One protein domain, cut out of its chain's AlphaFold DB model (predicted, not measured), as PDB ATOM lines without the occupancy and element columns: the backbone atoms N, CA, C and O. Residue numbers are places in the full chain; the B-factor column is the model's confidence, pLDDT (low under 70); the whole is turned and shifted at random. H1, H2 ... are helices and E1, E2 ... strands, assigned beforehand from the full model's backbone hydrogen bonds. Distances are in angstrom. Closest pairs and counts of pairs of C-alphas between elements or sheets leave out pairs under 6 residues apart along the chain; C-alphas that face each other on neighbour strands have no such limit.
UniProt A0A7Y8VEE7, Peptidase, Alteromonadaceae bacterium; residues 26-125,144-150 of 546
ATOM      1  N   ARG A  26      53.098 -43.042   7.727       97.19
ATOM      2  CA  ARG A  26      54.554 -43.001   7.557       97.19
ATOM      3  C   ARG A  26      54.987 -42.446   6.206       97.19
ATOM      4  O   ARG A  26      56.180 -42.233   6.030       97.19
ATOM      5  N   GLY A  27      54.041 -42.195   5.308       95.62
ATOM      6  CA  GLY A  27      54.314 -41.730   3.956       95.62
ATOM      7  C   GLY A  27      54.161 -42.818   2.903       95.62
ATOM      8  O   GLY A  27      53.743 -43.948   3.170       95.62
ATOM      9  N   GLU A  28      54.469 -42.404   1.689       96.00
ATOM     10  CA  GLU A  28      54.498 -43.192   0.476       96.00
ATOM     11  C   GLU A  28      55.546 -44.314   0.540       96.00
ATOM     12  O   GLU A  28      56.551 -44.242   1.248       96.00
ATOM     13  N   ILE A  29      55.306 -45.383  -0.216       95.75
ATOM     14  CA  ILE A  29      56.233 -46.520  -0.344       95.75
ATOM     15  C   ILE A  29      57.204 -46.356  -1.518       95.75
ATOM     16  O   ILE A  29      58.073 -47.199  -1.733       95.75
ATOM     17  N   GLY A  30      57.035 -45.292  -2.296       94.31
ATOM     18  CA  GLY A  30      57.840 -44.946  -3.456       94.31
ATOM     19  C   GLY A  30      57.253 -43.729  -4.157       94.31
ATOM     20  O   GLY A  30      56.141 -43.306  -3.845       94.31
ATOM     21  N   ARG A  31      57.992 -43.173  -5.114       93.25
ATOM     22  CA  ARG A  31      57.551 -42.016  -5.893       93.25
ATOM     23  C   ARG A  31      58.065 -42.104  -7.322       93.25
ATOM     24  O   ARG A  31      59.208 -42.510  -7.534       93.25
ATOM     25  N   PHE A  32      57.239 -41.732  -8.295       89.25
ATOM     26  CA  PHE A  32      57.674 -41.535  -9.677       89.25
ATOM     27  C   PHE A  32      56.788 -40.519 -10.400       89.25
ATOM     28  O   PHE A  32      55.626 -40.341 -10.054       89.25
ATOM     29  N   GLU A  33      57.338 -39.865 -11.420       83.94
ATOM     30  CA  GLU A  33      56.584 -38.914 -12.241       83.94
ATOM     31  C   GLU A  33      55.521 -39.651 -13.064       83.94
ATOM     32  O   GLU A  33      55.843 -40.543 -13.856       83.94
ATOM     33  N   ALA A  34      54.254 -39.309 -12.819       78.12
ATOM     34  CA  ALA A  34      53.086 -39.948 -13.421       78.12
ATOM     35  C   ALA A  34      52.421 -39.098 -14.520       78.12
ATOM     36  O   ALA A  34      51.630 -39.641 -15.288       78.12
ATOM     37  N   SER A  35      52.751 -37.805 -14.606       73.69
ATOM     38  CA  SER A  35      52.063 -36.803 -15.433       73.69
ATOM     39  C   SER A  35      52.070 -37.107 -16.934       73.69
ATOM     40  O   SER A  35      51.086 -36.828 -17.614       73.69
ATOM     41  N   ASP A  36      53.139 -37.731 -17.438       77.50
ATOM     42  CA  ASP A  36      53.331 -37.992 -18.873       77.50
ATOM     43  C   ASP A  36      53.103 -39.461 -19.273       77.50
ATOM     44  O   ASP A  36      53.340 -39.841 -20.420       77.50
ATOM     45  N   LEU A  37      52.666 -40.313 -18.340       83.38
ATOM     46  CA  LEU A  37      52.520 -41.750 -18.577       83.38
ATOM     47  C   LEU A  37      51.089 -42.122 -18.960       83.38
ATOM     48  O   LEU A  37      50.116 -41.737 -18.309       83.38
ATOM     49  N   SER A  38      50.952 -42.967 -19.979       85.19
ATOM     50  CA  SER A  38      49.677 -43.596 -20.314       85.19
ATOM     51  C   SER A  38      49.221 -44.568 -19.217       85.19
ATOM     52  O   SER A  38      50.017 -45.122 -18.456       85.19
ATOM     53  N   ALA A  39      47.919 -44.868 -19.170       82.00
ATOM     54  CA  ALA A  39      47.355 -45.833 -18.220       82.00
ATOM     55  C   ALA A  39      48.008 -47.232 -18.305       82.00
ATOM     56  O   ALA A  39      48.089 -47.949 -17.301       82.00
ATOM     57  N   ALA A  40      48.484 -47.628 -19.491       83.69
ATOM     58  CA  ALA A  40      49.202 -48.882 -19.692       83.69
ATOM     59  C   ALA A  40      50.598 -48.840 -19.048       83.69
ATOM     60  O   ALA A  40      50.960 -49.758 -18.314       83.69
ATOM     61  N   GLU A  41      51.339 -47.746 -19.239       87.19
ATOM     62  CA  GLU A  41      52.669 -47.549 -18.646       87.19
ATOM     63  C   GLU A  41      52.606 -47.417 -17.120       87.19
ATOM     64  O   GLU A  41      53.443 -47.983 -16.415       87.19
ATOM     65  N   LEU A  42      51.579 -46.741 -16.587       86.38
ATOM     66  CA  LEU A  42      51.312 -46.707 -15.146       86.38
ATOM     67  C   LEU A  42      51.076 -48.115 -14.595       86.38
ATOM     68  O   LEU A  42      51.624 -48.480 -13.555       86.38
ATOM     69  N   SER A  43      50.283 -48.923 -15.302       86.69
ATOM     70  CA  SER A  43      49.988 -50.297 -14.889       86.69
ATOM     71  C   SER A  43      51.238 -51.175 -14.874       86.69
ATOM     72  O   SER A  43      51.393 -51.962 -13.939       86.69
ATOM     73  N   ASP A  44      52.128 -51.014 -15.857       88.06
ATOM     74  CA  ASP A  44      53.394 -51.746 -15.951       88.06
ATOM     75  C   ASP A  44      54.366 -51.352 -14.830       88.06
ATOM     76  O   ASP A  44      54.817 -52.207 -14.067       88.06
ATOM     77  N   ARG A  45      54.582 -50.045 -14.609       88.50
ATOM     78  CA  ARG A  45      55.397 -49.567 -13.476       88.50
ATOM     79  C   ARG A  45      54.850 -50.037 -12.132       88.50
ATOM     80  O   ARG A  45      55.623 -50.341 -11.221       88.50
ATOM     81  N   MET A  46      53.527 -50.148 -12.006       90.75
ATOM     82  CA  MET A  46      52.890 -50.639 -10.789       90.75
ATOM     83  C   MET A  46      53.090 -52.134 -10.530       90.75
ATOM     84  O   MET A  46      52.868 -52.585  -9.403       90.75
ATOM     85  N   LEU A  47      53.569 -52.911 -11.506       89.44
ATOM     86  CA  LEU A  47      53.935 -54.312 -11.287       89.44
ATOM     87  C   LEU A  47      55.143 -54.468 -10.358       89.44
ATOM     88  O   LEU A  47      55.202 -55.481  -9.662       89.44
ATOM     89  N   ASN A  48      56.022 -53.459 -10.276       91.38
ATOM     90  CA  ASN A  48      57.175 -53.441  -9.365       91.38
ATOM     91  C   ASN A  48      56.777 -53.351  -7.884       91.38
ATOM     92  O   ASN A  48      57.570 -53.685  -7.006       91.38
ATOM     93  N   TYR A  49      55.550 -52.916  -7.599       91.94
ATOM     94  CA  TYR A  49      55.026 -52.831  -6.244       91.94
ATOM     95  C   TYR A  49      54.125 -54.031  -5.974       91.94
ATOM     96  O   TYR A  49      53.114 -54.259  -6.644       91.94
ATOM     97  N   ASN A  50      54.497 -54.822  -4.973       91.38
ATOM     98  CA  ASN A  50      53.759 -56.027  -4.631       91.38
ATOM     99  C   ASN A  50      52.513 -55.700  -3.807       91.38
ATOM    100  O   ASN A  50      52.536 -54.884  -2.883       91.38
ATOM    101  N   GLN A  51      51.426 -56.400  -4.129       92.00
ATOM    102  CA  GLN A  51      50.234 -56.431  -3.295       92.00
ATOM    103  C   GLN A  51      50.552 -57.147  -1.978       92.00
ATOM    104  O   GLN A  51      51.156 -58.222  -1.984       92.00
ATOM    105  N   VAL A  52      50.113 -56.575  -0.855       93.00
ATOM    106  CA  VAL A  52      50.296 -57.166   0.475       93.00
ATOM    107  C   VAL A  52      48.926 -57.433   1.075       93.00
ATOM    108  O   VAL A  52      48.176 -56.504   1.349       93.00
ATOM    109  N   ALA A  53      48.594 -58.710   1.278       91.25
ATOM    110  CA  ALA A  53      47.266 -59.120   1.729       91.25
ATOM    111  C   ALA A  53      46.161 -58.516   0.831       91.25
ATOM    112  O   ALA A  53      46.171 -58.724  -0.384       91.25
ATOM    113  N   SER A  54      45.215 -57.772   1.407       90.56
ATOM    114  CA  SER A  54      44.152 -57.073   0.674       90.56
ATOM    115  C   SER A  54      44.528 -55.649   0.244       90.56
ATOM    116  O   SER A  54      43.700 -54.967  -0.356       90.56
ATOM    117  N   LEU A  55      45.755 -55.196   0.527       94.75
ATOM    118  CA  LEU A  55      46.216 -53.847   0.214       94.75
ATOM    119  C   LEU A  55      46.814 -53.780  -1.188       94.75
ATOM    120  O   LEU A  55      47.806 -54.453  -1.490       94.75
ATOM    121  N   ILE A  56      46.229 -52.932  -2.029       95.12
ATOM    122  CA  ILE A  56      46.588 -52.787  -3.436       95.12
ATOM    123  C   ILE A  56      47.430 -51.515  -3.612       95.12
ATOM    124  O   ILE A  56      46.969 -50.438  -3.227       95.12
ATOM    125  N   PRO A  57      48.644 -51.609  -4.186       96.00
ATOM    126  CA  PRO A  57      49.434 -50.439  -4.549       96.00
ATOM    127  C   PRO A  57      48.695 -49.566  -5.561       96.00
ATOM    128  O   PRO A  57      48.108 -50.081  -6.520       96.00
ATOM    129  N   ALA A  58      48.756 -48.259  -5.362       95.94
ATOM    130  CA  ALA A  58      48.234 -47.261  -6.278       95.94
ATOM    131  C   ALA A  58      49.193 -46.075  -6.355       95.94
ATOM    132  O   ALA A  58      49.829 -45.734  -5.358       95.94
ATOM    133  N   VAL A  59      49.276 -45.444  -7.523       96.38
ATOM    134  CA  VAL A  59      49.994 -44.179  -7.707       96.38
ATOM    135  C   VAL A  59      49.003 -43.022  -7.717       96.38
ATOM    136  O   VAL A  59      47.932 -43.131  -8.317       96.38
ATOM    137  N   VAL A  60      49.348 -41.927  -7.049       96.62
ATOM    138  CA  VAL A  60      48.576 -40.682  -7.051       96.62
ATOM    139  C   VAL A  60      48.795 -39.956  -8.372       96.62
ATOM    140  O   VAL A  60      49.922 -39.596  -8.706       96.62
ATOM    141  N   THR A  61      47.713 -39.740  -9.119       94.38
ATOM    142  CA  THR A  61      47.739 -39.069 -10.428       94.38
ATOM    143  C   THR A  61      47.257 -37.626 -10.367       94.38
ATOM    144  O   THR A  61      47.641 -36.834 -11.214       94.38
ATOM    145  N   ALA A  62      46.423 -37.270  -9.387       94.44
ATOM    146  CA  ALA A  62      46.051 -35.885  -9.112       94.44
ATOM    147  C   ALA A  62      45.526 -35.740  -7.679       94.44
ATOM    148  O   ALA A  62      44.883 -36.654  -7.153       94.44
ATOM    149  N   VAL A  63      45.750 -34.573  -7.077       96.56
ATOM    150  CA  VAL A  63      45.247 -34.201  -5.749       96.56
ATOM    151  C   VAL A  63      44.366 -32.963  -5.903       96.56
ATOM    152  O   VAL A  63      44.830 -31.955  -6.431       96.56
ATOM    153  N   ASP A  64      43.109 -33.047  -5.470       95.94
ATOM    154  CA  ASP A  64      42.140 -31.953  -5.539       95.94
ATOM    155  C   ASP A  64      41.676 -31.589  -4.119       95.94
ATOM    156  O   ASP A  64      40.871 -32.293  -3.503       95.94
ATOM    157  N   ASP A  65      42.242 -30.503  -3.581       96.12
ATOM    158  CA  ASP A  65      41.920 -30.014  -2.237       96.12
ATOM    159  C   ASP A  65      40.491 -29.446  -2.160       96.12
ATOM    160  O   ASP A  65      39.831 -29.615  -1.135       96.12
ATOM    161  N   ASP A  66      39.996 -28.822  -3.235       94.50
ATOM    162  CA  ASP A  66      38.676 -28.180  -3.269       94.50
ATOM    163  C   ASP A  66      37.553 -29.223  -3.353       94.50
ATOM    164  O   ASP A  66      36.520 -29.097  -2.690       94.50
ATOM    165  N   ALA A  67      37.764 -30.285  -4.137       92.81
ATOM    166  CA  ALA A  67      36.840 -31.414  -4.228       92.81
ATOM    167  C   ALA A  67      36.991 -32.421  -3.073       92.81
ATOM    168  O   ALA A  67      36.166 -33.327  -2.951       92.81
ATOM    169  N   ALA A  68      38.023 -32.280  -2.231       95.44
ATOM    170  CA  ALA A  68      38.383 -33.229  -1.177       95.44
ATOM    171  C   ALA A  68      38.568 -34.675  -1.696       95.44
ATOM    172  O   ALA A  68      38.175 -35.653  -1.047       95.44
ATOM    173  N   GLU A  69      39.183 -34.824  -2.872       95.56
ATOM    174  CA  GLU A  69      39.368 -36.105  -3.558       95.56
ATOM    175  C   GLU A  69      40.789 -36.260  -4.116       95.56
ATOM    176  O   GLU A  69      41.432 -35.313  -4.566       95.56
ATOM    177  N   VAL A  70      41.284 -37.499  -4.127       96.31
ATOM    178  CA  VAL A  70      42.554 -37.868  -4.762       96.31
ATOM    179  C   VAL A  70      42.278 -38.869  -5.875       96.31
ATOM    180  O   VAL A  70      41.648 -39.906  -5.648       96.31
ATOM    181  N   LYS A  71      42.766 -38.585  -7.084       95.38
ATOM    182  CA  LYS A  71      42.729 -39.531  -8.204       95.38
ATOM    183  C   LYS A  71      43.949 -40.433  -8.117       95.38
ATOM    184  O   LYS A  71      45.076 -39.964  -7.962       95.38
ATOM    185  N   VAL A  72      43.713 -41.736  -8.203       95.00
ATOM    186  CA  VAL A  72      44.762 -42.750  -8.117       95.00
ATOM    187  C   VAL A  72      44.615 -43.772  -9.234       95.00
ATOM    188  O   VAL A  72      43.515 -44.021  -9.722       95.00
ATOM    189  N   HIS A  73      45.718 -44.405  -9.620       93.94
ATOM    190  CA  HIS A  73      45.720 -45.528 -10.557       93.94
ATOM    191  C   HIS A  73      46.198 -46.790  -9.842       93.94
ATOM    192  O   HIS A  73      47.351 -46.876  -9.417       93.94
ATOM    193  N   LEU A  74      45.302 -47.763  -9.670       92.56
ATOM    194  CA  LEU A  74      45.577 -49.011  -8.965       92.56
ATOM    195  C   LEU A  74      46.311 -49.998  -9.857       92.56
ATOM    196  O   LEU A  74      45.990 -50.193 -11.034       92.56
ATOM    197  N   ARG A  75      47.199 -50.760  -9.222       89.81
ATOM    198  CA  ARG A  75      47.805 -51.948  -9.813       89.81
ATOM    199  C   ARG A  75      46.723 -52.901 -10.340       89.81
ATOM    200  O   ARG A  75      45.926 -53.425  -9.564       89.81
ATOM    201  N   LYS A  76      46.739 -53.165 -11.652       86.50
ATOM    202  CA  LYS A  76      45.823 -54.058 -12.405       86.50
ATOM    203  C   LYS A  76      44.340 -53.656 -12.458       86.50
ATOM    204  O   LYS A  76      43.638 -54.195 -13.305       86.50
ATOM    205  N   LEU A  77      43.861 -52.764 -11.589       87.81
ATOM    206  CA  LEU A  77      42.449 -52.355 -11.535       87.81
ATOM    207  C   LEU A  77      42.172 -51.008 -12.214       87.81
ATOM    208  O   LEU A  77      41.014 -50.706 -12.484       87.81
ATOM    209  N   GLY A  78      43.210 -50.227 -12.530       89.88
ATOM    210  CA  GLY A  78      43.061 -48.975 -13.268       89.88
ATOM    211  C   GLY A  78      42.664 -47.781 -12.388       89.88
ATOM    212  O   GLY A  78      42.964 -47.780 -11.191       89.88
ATOM    213  N   PRO A  79      42.039 -46.738 -12.963       92.19
ATOM    214  CA  PRO A  79      41.765 -45.488 -12.261       92.19
ATOM    215  C   PRO A  79      40.701 -45.642 -11.165       92.19
ATOM    216  O   PRO A  79      39.710 -46.357 -11.319       92.19
ATOM    217  N   ALA A  80      40.889 -44.922 -10.061       93.44
ATOM    218  CA  ALA A  80      39.988 -44.875  -8.918       93.44
ATOM    219  C   ALA A  80      40.025 -43.510  -8.223       93.44
ATOM    220  O   ALA A  80      40.931 -42.700  -8.428       93.44
ATOM    221  N   ILE A  81      39.033 -43.289  -7.365       94.88
ATOM    222  CA  ILE A  81      38.904 -42.096  -6.531       94.88
ATOM    223  C   ILE A  81      39.108 -42.494  -5.070       94.88
ATOM    224  O   ILE A  81      38.517 -43.465  -4.582       94.88
ATOM    225  N   MET A  82      39.929 -41.718  -4.374       96.06
ATOM    226  CA  MET A  82      40.194 -41.832  -2.948       96.06
ATOM    227  C   MET A  82      39.706 -40.561  -2.235       96.06
ATOM    228  O   MET A  82      40.409 -39.549  -2.238       96.06
ATOM    229  N   PRO A  83      38.505 -40.583  -1.635       96.25
ATOM    230  CA  PRO A  83      37.956 -39.432  -0.922       96.25
ATOM    231  C   PRO A  83      38.754 -39.090   0.347       96.25
ATOM    232  O   PRO A  83      39.261 -39.991   1.029       96.25
ATOM    233  N   PHE A  84      38.810 -37.806   0.715       96.50
ATOM    234  CA  PHE A  84      39.551 -37.323   1.887       96.50
ATOM    235  C   PHE A  84      39.099 -37.968   3.207       96.50
ATOM    236  O   PHE A  84      39.929 -38.280   4.061       96.50
ATOM    237  N   GLU A  85      37.807 -38.289   3.350       95.56
ATOM    238  CA  GLU A  85      37.251 -38.974   4.533       95.56
ATOM    239  C   GLU A  85      38.006 -40.271   4.888       95.56
ATOM    240  O   GLU A  85      38.082 -40.667   6.052       95.56
ATOM    241  N   THR A  86      38.617 -40.913   3.888       95.31
ATOM    242  CA  THR A  86      39.331 -42.188   4.021       95.31
ATOM    243  C   THR A  86      40.772 -42.043   4.521       95.31
ATOM    244  O   THR A  86      41.396 -43.048   4.885       95.31
ATOM    245  N   MET A  87      41.301 -40.814   4.556       95.88
ATOM    246  CA  MET A  87      42.676 -40.492   4.956       95.88
ATOM    247  C   MET A  87      42.765 -39.475   6.104       95.88
ATOM    248  O   MET A  87      43.865 -39.118   6.503       95.88
ATOM    249  N   THR A  88      41.643 -39.076   6.709       96.06
ATOM    250  CA  THR A  88      41.603 -38.203   7.905       96.06
ATOM    251  C   THR A  88      42.421 -38.745   9.085       96.06
ATOM    252  O   THR A  88      43.000 -37.996   9.865       96.06
ATOM    253  N   TRP A  89      42.550 -40.072   9.193       95.81
ATOM    254  CA  TRP A  89      43.378 -40.725  10.212       95.81
ATOM    255  C   TRP A  89      44.889 -40.510  10.012       95.81
ATOM    256  O   TRP A  89      45.666 -40.762  10.933       95.81
ATOM    257  N   ALA A  90      45.322 -40.078   8.823       97.00
ATOM    258  CA  ALA A  90      46.704 -40.116   8.352       97.00
ATOM    259  C   ALA A  90      47.590 -38.988   8.911       97.00
ATOM    260  O   ALA A  90      48.388 -38.382   8.196       97.00
ATOM    261  N   ARG A  91      47.497 -38.738  10.221       97.25
ATOM    262  CA  ARG A  91      48.440 -37.884  10.956       97.25
ATOM    263  C   ARG A  91      49.859 -38.379  10.715       97.25
ATOM    264  O   ARG A  91      50.105 -39.579  10.820       97.25
ATOM    265  N   ARG A  92      50.815 -37.488  10.444       96.62
ATOM    266  CA  ARG A  92      52.202 -37.910  10.182       96.62
ATOM    267  C   ARG A  92      52.805 -38.619  11.393       96.62
ATOM    268  O   ARG A  92      52.844 -38.057  12.489       96.62
ATOM    269  N   TYR A  93      53.280 -39.844  11.196       96.56
ATOM    270  CA  TYR A  93      53.999 -40.603  12.217       96.56
ATOM    271  C   TYR A  93      55.281 -39.855  12.620       96.56
ATOM    272  O   TYR A  93      56.012 -39.362  11.761       96.56
ATOM    273  N   ARG A  94      55.564 -39.786  13.927       93.88
ATOM    274  CA  ARG A  94      56.858 -39.311  14.455       93.88
ATOM    275  C   ARG A  94      57.543 -40.384  15.291       93.88
ATOM    276  O   ARG A  94      58.714 -40.668  15.076       93.88
ATOM    277  N   THR A  95      56.809 -40.958  16.241       91.50
ATOM    278  CA  THR A  95      57.235 -42.081  17.093       91.50
ATOM    279  C   THR A  95      56.010 -42.918  17.463       91.50
ATOM    280  O   THR A  95      54.876 -42.487  17.257       91.50
ATOM    281  N   GLU A  96      56.204 -44.051  18.128       88.81
ATOM    282  CA  GLU A  96      55.129 -44.914  18.643       88.81
ATOM    283  C   GLU A  96      54.274 -44.239  19.728       88.81
ATOM    284  O   GLU A  96      53.274 -44.783  20.167       88.81
ATOM    285  N   SER A  97      54.644 -43.055  20.216       90.06
ATOM    286  CA  SER A  97      53.826 -42.309  21.185       90.06
ATOM    287  C   SER A  97      53.408 -40.924  20.701       90.06
ATOM    288  O   SER A  97      52.737 -40.213  21.444       90.06
ATOM    289  N   TRP A  98      53.798 -40.528  19.485       91.12
ATOM    290  CA  TRP A  98      53.587 -39.169  18.991       91.12
ATOM    291  C   TRP A  98      53.293 -39.137  17.494       91.12
ATOM    292  O   TRP A  98      54.052 -39.669  16.681       91.12
ATOM    293  N   THR A  99      52.234 -38.415  17.140       95.00
ATOM    294  CA  THR A  99      51.834 -38.104  15.765       95.00
ATOM    295  C   THR A  99      51.817 -36.590  15.539       95.00
ATOM    296  O   THR A  99      51.858 -35.801  16.486       95.00
ATOM    297  N   GLY A 100      51.840 -36.182  14.272       94.81
ATOM    298  CA  GLY A 100      51.626 -34.800  13.847       94.81
ATOM    299  C   GLY A 100      50.168 -34.341  14.008       94.81
ATOM    300  O   GLY A 100      49.339 -35.093  14.527       94.81
ATOM    301  N   PRO A 101      49.852 -33.111  13.566       95.56
ATOM    302  CA  PRO A 101      48.481 -32.605  13.569       95.56
ATOM    303  C   PRO A 101      47.562 -33.445  12.670       95.56
ATOM    304  O   PRO A 101      48.023 -34.226  11.832       95.56
ATOM    305  N   GLU A 102      46.257 -33.291  12.879       95.56
ATOM    306  CA  GLU A 102      45.238 -33.855  11.996       95.56
ATOM    307  C   GLU A 102      45.338 -33.217  10.608       95.56
ATOM    308  O   GLU A 102      45.462 -31.994  10.544       95.56
ATOM    309  N   PRO A 103      45.357 -34.007   9.517       97.00
ATOM    310  CA  PRO A 103      45.312 -33.440   8.177       97.00
ATOM    311  C   PRO A 103      43.968 -32.740   7.964       97.00
ATOM    312  O   PRO A 103      42.929 -33.259   8.377       97.00
ATOM    313  N   GLU A 104      43.984 -31.590   7.296       97.00
ATOM    314  CA  GLU A 104      42.781 -30.802   6.996       97.00
ATOM    315  C   GLU A 104      42.357 -30.947   5.532       97.00
ATOM    316  O   GLU A 104      41.186 -30.764   5.203       97.00
ATOM    317  N   LYS A 105      43.298 -31.325   4.659       97.06
ATOM    318  CA  LYS A 105      43.074 -31.477   3.219       97.06
ATOM    319  C   LYS A 105      43.924 -32.599   2.604       97.06
ATOM    320  O   LYS A 105      44.933 -32.998   3.192       97.06
ATOM    321  N   PRO A 106      43.548 -33.124   1.421       96.81
ATOM    322  CA  PRO A 106      44.283 -34.189   0.739       96.81
ATOM    323  C   PRO A 106      45.790 -33.949   0.583       96.81
ATOM    324  O   PRO A 106      46.583 -34.863   0.842       96.81
ATOM    325  N   SER A 107      46.198 -32.730   0.216       97.00
ATOM    326  CA  SER A 107      47.613 -32.392  -0.001       97.00
ATOM    327  C   SER A 107      48.484 -32.419   1.264       97.00
ATOM    328  O   SER A 107      49.709 -32.491   1.154       97.00
ATOM    329  N   ASP A 108      47.894 -32.451   2.466       96.25
ATOM    330  CA  ASP A 108      48.649 -32.659   3.713       96.25
ATOM    331  C   ASP A 108      49.174 -34.107   3.830       96.25
ATOM    332  O   ASP A 108      50.170 -34.395   4.513       96.25
ATOM    333  N   VAL A 109      48.491 -35.045   3.163       97.06
ATOM    334  CA  VAL A 109      48.718 -36.490   3.292       97.06
ATOM    335  C   VAL A 109      49.500 -37.057   2.112       97.06
ATOM    336  O   VAL A 109      50.418 -37.850   2.328       97.06
ATOM    337  N   VAL A 110      49.163 -36.666   0.882       97.12
ATOM    338  CA  VAL A 110      49.755 -37.227  -0.343       97.12
ATOM    339  C   VAL A 110      50.044 -36.155  -1.390       97.12
ATOM    340  O   VAL A 110      49.422 -35.096  -1.410       97.12
ATOM    341  N   SER A 111      50.986 -36.446  -2.278       96.44
ATOM    342  CA  SER A 111      51.379 -35.627  -3.424       96.44
ATOM    343  C   SER A 111      51.283 -36.416  -4.730       96.44
ATOM    344  O   SER A 111      51.277 -37.645  -4.742       96.44
ATOM    345  N   GLU A 112      51.226 -35.709  -5.859       95.81
ATOM    346  CA  GLU A 112      51.283 -36.348  -7.174       95.81
ATOM    347  C   GLU A 112      52.582 -37.154  -7.352       95.81
ATOM    348  O   GLU A 112      53.683 -36.716  -6.980       95.81
ATOM    349  N   GLY A 113      52.430 -38.356  -7.911       94.44
ATOM    350  CA  GLY A 113      53.500 -39.328  -8.106       94.44
ATOM    351  C   GLY A 113      53.765 -40.240  -6.908       94.44
ATOM    352  O   GLY A 113      54.546 -41.185  -7.044       94.44
ATOM    353  N   ASP A 114      53.132 -40.004  -5.754       97.12
ATOM    354  CA  ASP A 114      53.277 -40.867  -4.581       97.12
ATOM    355  C   ASP A 114      52.681 -42.248  -4.851       97.12
ATOM    356  O   ASP A 114      51.557 -42.387  -5.337       97.12
ATOM    357  N   VAL A 115      53.420 -43.289  -4.485       97.06
ATOM    358  CA  VAL A 115      52.931 -44.662  -4.476       97.06
ATOM    359  C   VAL A 115      52.493 -45.015  -3.066       97.06
ATOM    360  O   VAL A 115      53.275 -44.955  -2.121       97.06
ATOM    361  N   ILE A 116      51.244 -45.432  -2.919       97.56
ATOM    362  CA  ILE A 116      50.605 -45.724  -1.636       97.56
ATOM    363  C   ILE A 116      49.892 -47.071  -1.676       97.56
ATOM    364  O   ILE A 116      49.608 -47.626  -2.738       97.56
ATOM    365  N   TYR A 117      49.562 -47.598  -0.502       97.31
ATOM    366  CA  TYR A 117      48.645 -48.724  -0.395       97.31
ATOM    367  C   TYR A 117      47.205 -48.225  -0.277       97.31
ATOM    368  O   TYR A 117      46.914 -47.245   0.405       97.31
ATOM    369  N   THR A 118      46.286 -48.934  -0.922       96.44
ATOM    370  CA  THR A 118      44.855 -48.629  -0.895       96.44
ATOM    371  C   THR A 118      44.038 -49.877  -0.594       96.44
ATOM    372  O   THR A 118      44.477 -51.007  -0.829       96.44
ATOM    373  N   LYS A 119      42.834 -49.679  -0.057       94.56
ATOM    374  CA  LYS A 119      41.848 -50.740   0.176       94.56
ATOM    375  C   LYS A 119      40.556 -50.380  -0.544       94.56
ATOM    376  O   LYS A 119      40.070 -49.258  -0.414       94.56
ATOM    377  N   VAL A 120      40.000 -51.319  -1.303       91.75
ATOM    378  CA  VAL A 120      38.736 -51.111  -2.025       91.75
ATOM    379  C   VAL A 120      37.587 -51.003  -1.021       91.75
ATOM    380  O   VAL A 120      37.426 -51.884  -0.180       91.75
ATOM    381  N   LEU A 121      36.800 -49.925  -1.102       86.00
ATOM    382  CA  LEU A 121      35.675 -49.663  -0.190       86.00
ATOM    383  C   LEU A 121      34.352 -50.208  -0.728       86.00
ATOM    384  O   LEU A 121      33.535 -50.728   0.027       86.00
ATOM    385  N   LYS A 122      34.142 -50.092  -2.040       69.38
ATOM    386  CA  LYS A 122      33.017 -50.695  -2.756       69.38
ATOM    387  C   LYS A 122      33.541 -51.284  -4.054       69.38
ATOM    388  O   LYS A 122      34.148 -50.571  -4.850       69.38
ATOM    389  N   LEU A 123      33.306 -52.576  -4.255       57.56
ATOM    390  CA  LEU A 123      33.472 -53.183  -5.570       57.56
ATOM    391  C   LEU A 123      32.380 -52.627  -6.495       57.56
ATOM    392  O   LEU A 123      31.253 -52.424  -6.028       57.56
ATOM    393  N   PRO A 124      32.679 -52.371  -7.777       51.56
ATOM    394  CA  PRO A 124      31.654 -51.971  -8.721       51.56
ATOM    395  C   PRO A 124      30.612 -53.086  -8.808       51.56
ATOM    396  O   PRO A 124      30.947 -54.224  -9.133       51.56
ATOM    397  N   GLN A 125      29.357 -52.787  -8.477       42.22
ATOM    398  CA  GLN A 125      28.277 -53.700  -8.818       42.22
ATOM    399  C   GLN A 125      27.995 -53.526 -10.305       42.22
ATOM    400  O   GLN A 125      27.720 -52.415 -10.757       42.22
ATOM    401  N   LEU A 144      35.873 -46.614  -9.251       88.25
ATOM    402  CA  LEU A 144      36.211 -47.443  -8.102       88.25
ATOM    403  C   LEU A 144      36.544 -46.523  -6.922       88.25
ATOM    404  O   LEU A 144      37.341 -45.598  -7.064       88.25
ATOM    405  N   ARG A 145      35.929 -46.760  -5.760       92.62
ATOM    406  CA  ARG A 145      36.223 -45.996  -4.542       92.62
ATOM    407  C   ARG A 145      37.156 -46.780  -3.641       92.62
ATOM    408  O   ARG A 145      36.868 -47.926  -3.275       92.62
ATOM    409  N   VAL A 146      38.247 -46.140  -3.254       95.44
ATOM    410  CA  VAL A 146      39.284 -46.732  -2.410       95.44
ATOM    411  C   VAL A 146      39.577 -45.836  -1.216       95.44
ATOM    412  O   VAL A 146      39.250 -44.654  -1.221       95.44
ATOM    413  N   GLY A 147      40.170 -46.411  -0.176       96.06
ATOM    414  CA  GLY A 147      40.650 -45.671   0.980       96.06
ATOM    415  C   GLY A 147      42.140 -45.863   1.204       96.06
ATOM    416  O   GLY A 147      42.677 -46.928   0.882       96.06
ATOM    417  N   LEU A 148      42.787 -44.853   1.792       97.44
ATOM    418  CA  LEU A 148      44.201 -44.925   2.151       97.44
ATOM    419  C   LEU A 148      44.447 -46.071   3.142       97.44
ATOM    420  O   LEU A 148      43.761 -46.231   4.165       97.44
ATOM    421  N   ALA A 149      45.462 -46.867   2.838       97.12
ATOM    422  CA  ALA A 149      45.921 -47.961   3.667       97.12
ATOM    423  C   ALA A 149      47.440 -47.920   3.817       97.12
ATOM    424  O   ALA A 149      48.162 -47.251   3.082       97.12
ATOM    425  N   GLN A 150      47.926 -48.653   4.806       96.69
ATOM    426  CA  GLN A 150      49.338 -48.740   5.118       96.69
ATOM    427  C   GLN A 150      49.612 -50.148   5.632       96.69
ATOM    428  O   GLN A 150      48.840 -50.672   6.433       96.69
TER     429      GLN A 150
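AT A GLANCE: This is residues 26 to 125 and 144 to 150 of the 546 residues of the protein "Peptidase" of Alteromonadaceae bacterium (UniProt A0A7Y8VEE7). A small closed barrel of five strands, E1, E2, E3, E6 and E5 round the ring, has the helix H1 packed slantwise on its outside, while E4 lies away from the barrel in a long excursion of the chain. The 107 printed residues have one named helix and six named strands, in the order H1, E1, E2, E3, E4, E5, E6; under half of the residues are in them, and the class is mixed, helices and strands. The barrel is mixed: E3 and E6 are parallel, its other neighbours antiparallel. The whole is compact, with a radius of gyration of the C-alphas of 13.3 A and spans of 40 by 30 by 27 A.

HOW THE PARTS SIT: E1, residues 56 to 64, E2, residues 69 to 74, and E3, residues 78 to 83, form a meander, each strand the antiparallel neighbour of the one before. Within hydrogen-bond range are N 61 and O 71, 2.9 A, in the hairpin E1 and E2, and N 72 and O 80, 3.0 A, in the hairpin E2 and E3. E6, residues 144 to 149, is parallel to E3, with N 146 and O 81 within range at 3.0 A. E5, residues 114 to 122, is antiparallel to E6, N 147 and O 119 at 2.9 A, and to E1, N 58 and O 116 at 2.8 A. H1, residues 39 to 48, is over E1 and E2 at a height over the sheet of 8.9 A; its closest C-alphas to E1 are those of Met 46 and Pro 57, 7.1 A. In H1, 5 of 6 O i to N i+4 pairs are within range. E4, residues 93 to 95, is apart from E3 and E5.

IN THESE COORDINATES: H1 is 15.3 A long from C-alpha 39 at (47.355, -45.833, -18.220). E1 is 21.4 A long and bends by 67 degrees at residue 61; E5 is 22.6 A long and bends by 58 degrees at residue 117. E6 ends at C-alpha 149, (45.921, -47.961, 3.667).

THE WHOLE: The C-alphas farthest apart, of Ser 38 and Ser 97, are 41.7 A apart. The link E4 to E5 is long. Residues 126 to 143 are not printed; C-alphas 125 and 144 are 10.1 A apart across the cut. Residues 122 to 125 have pLDDT under 70.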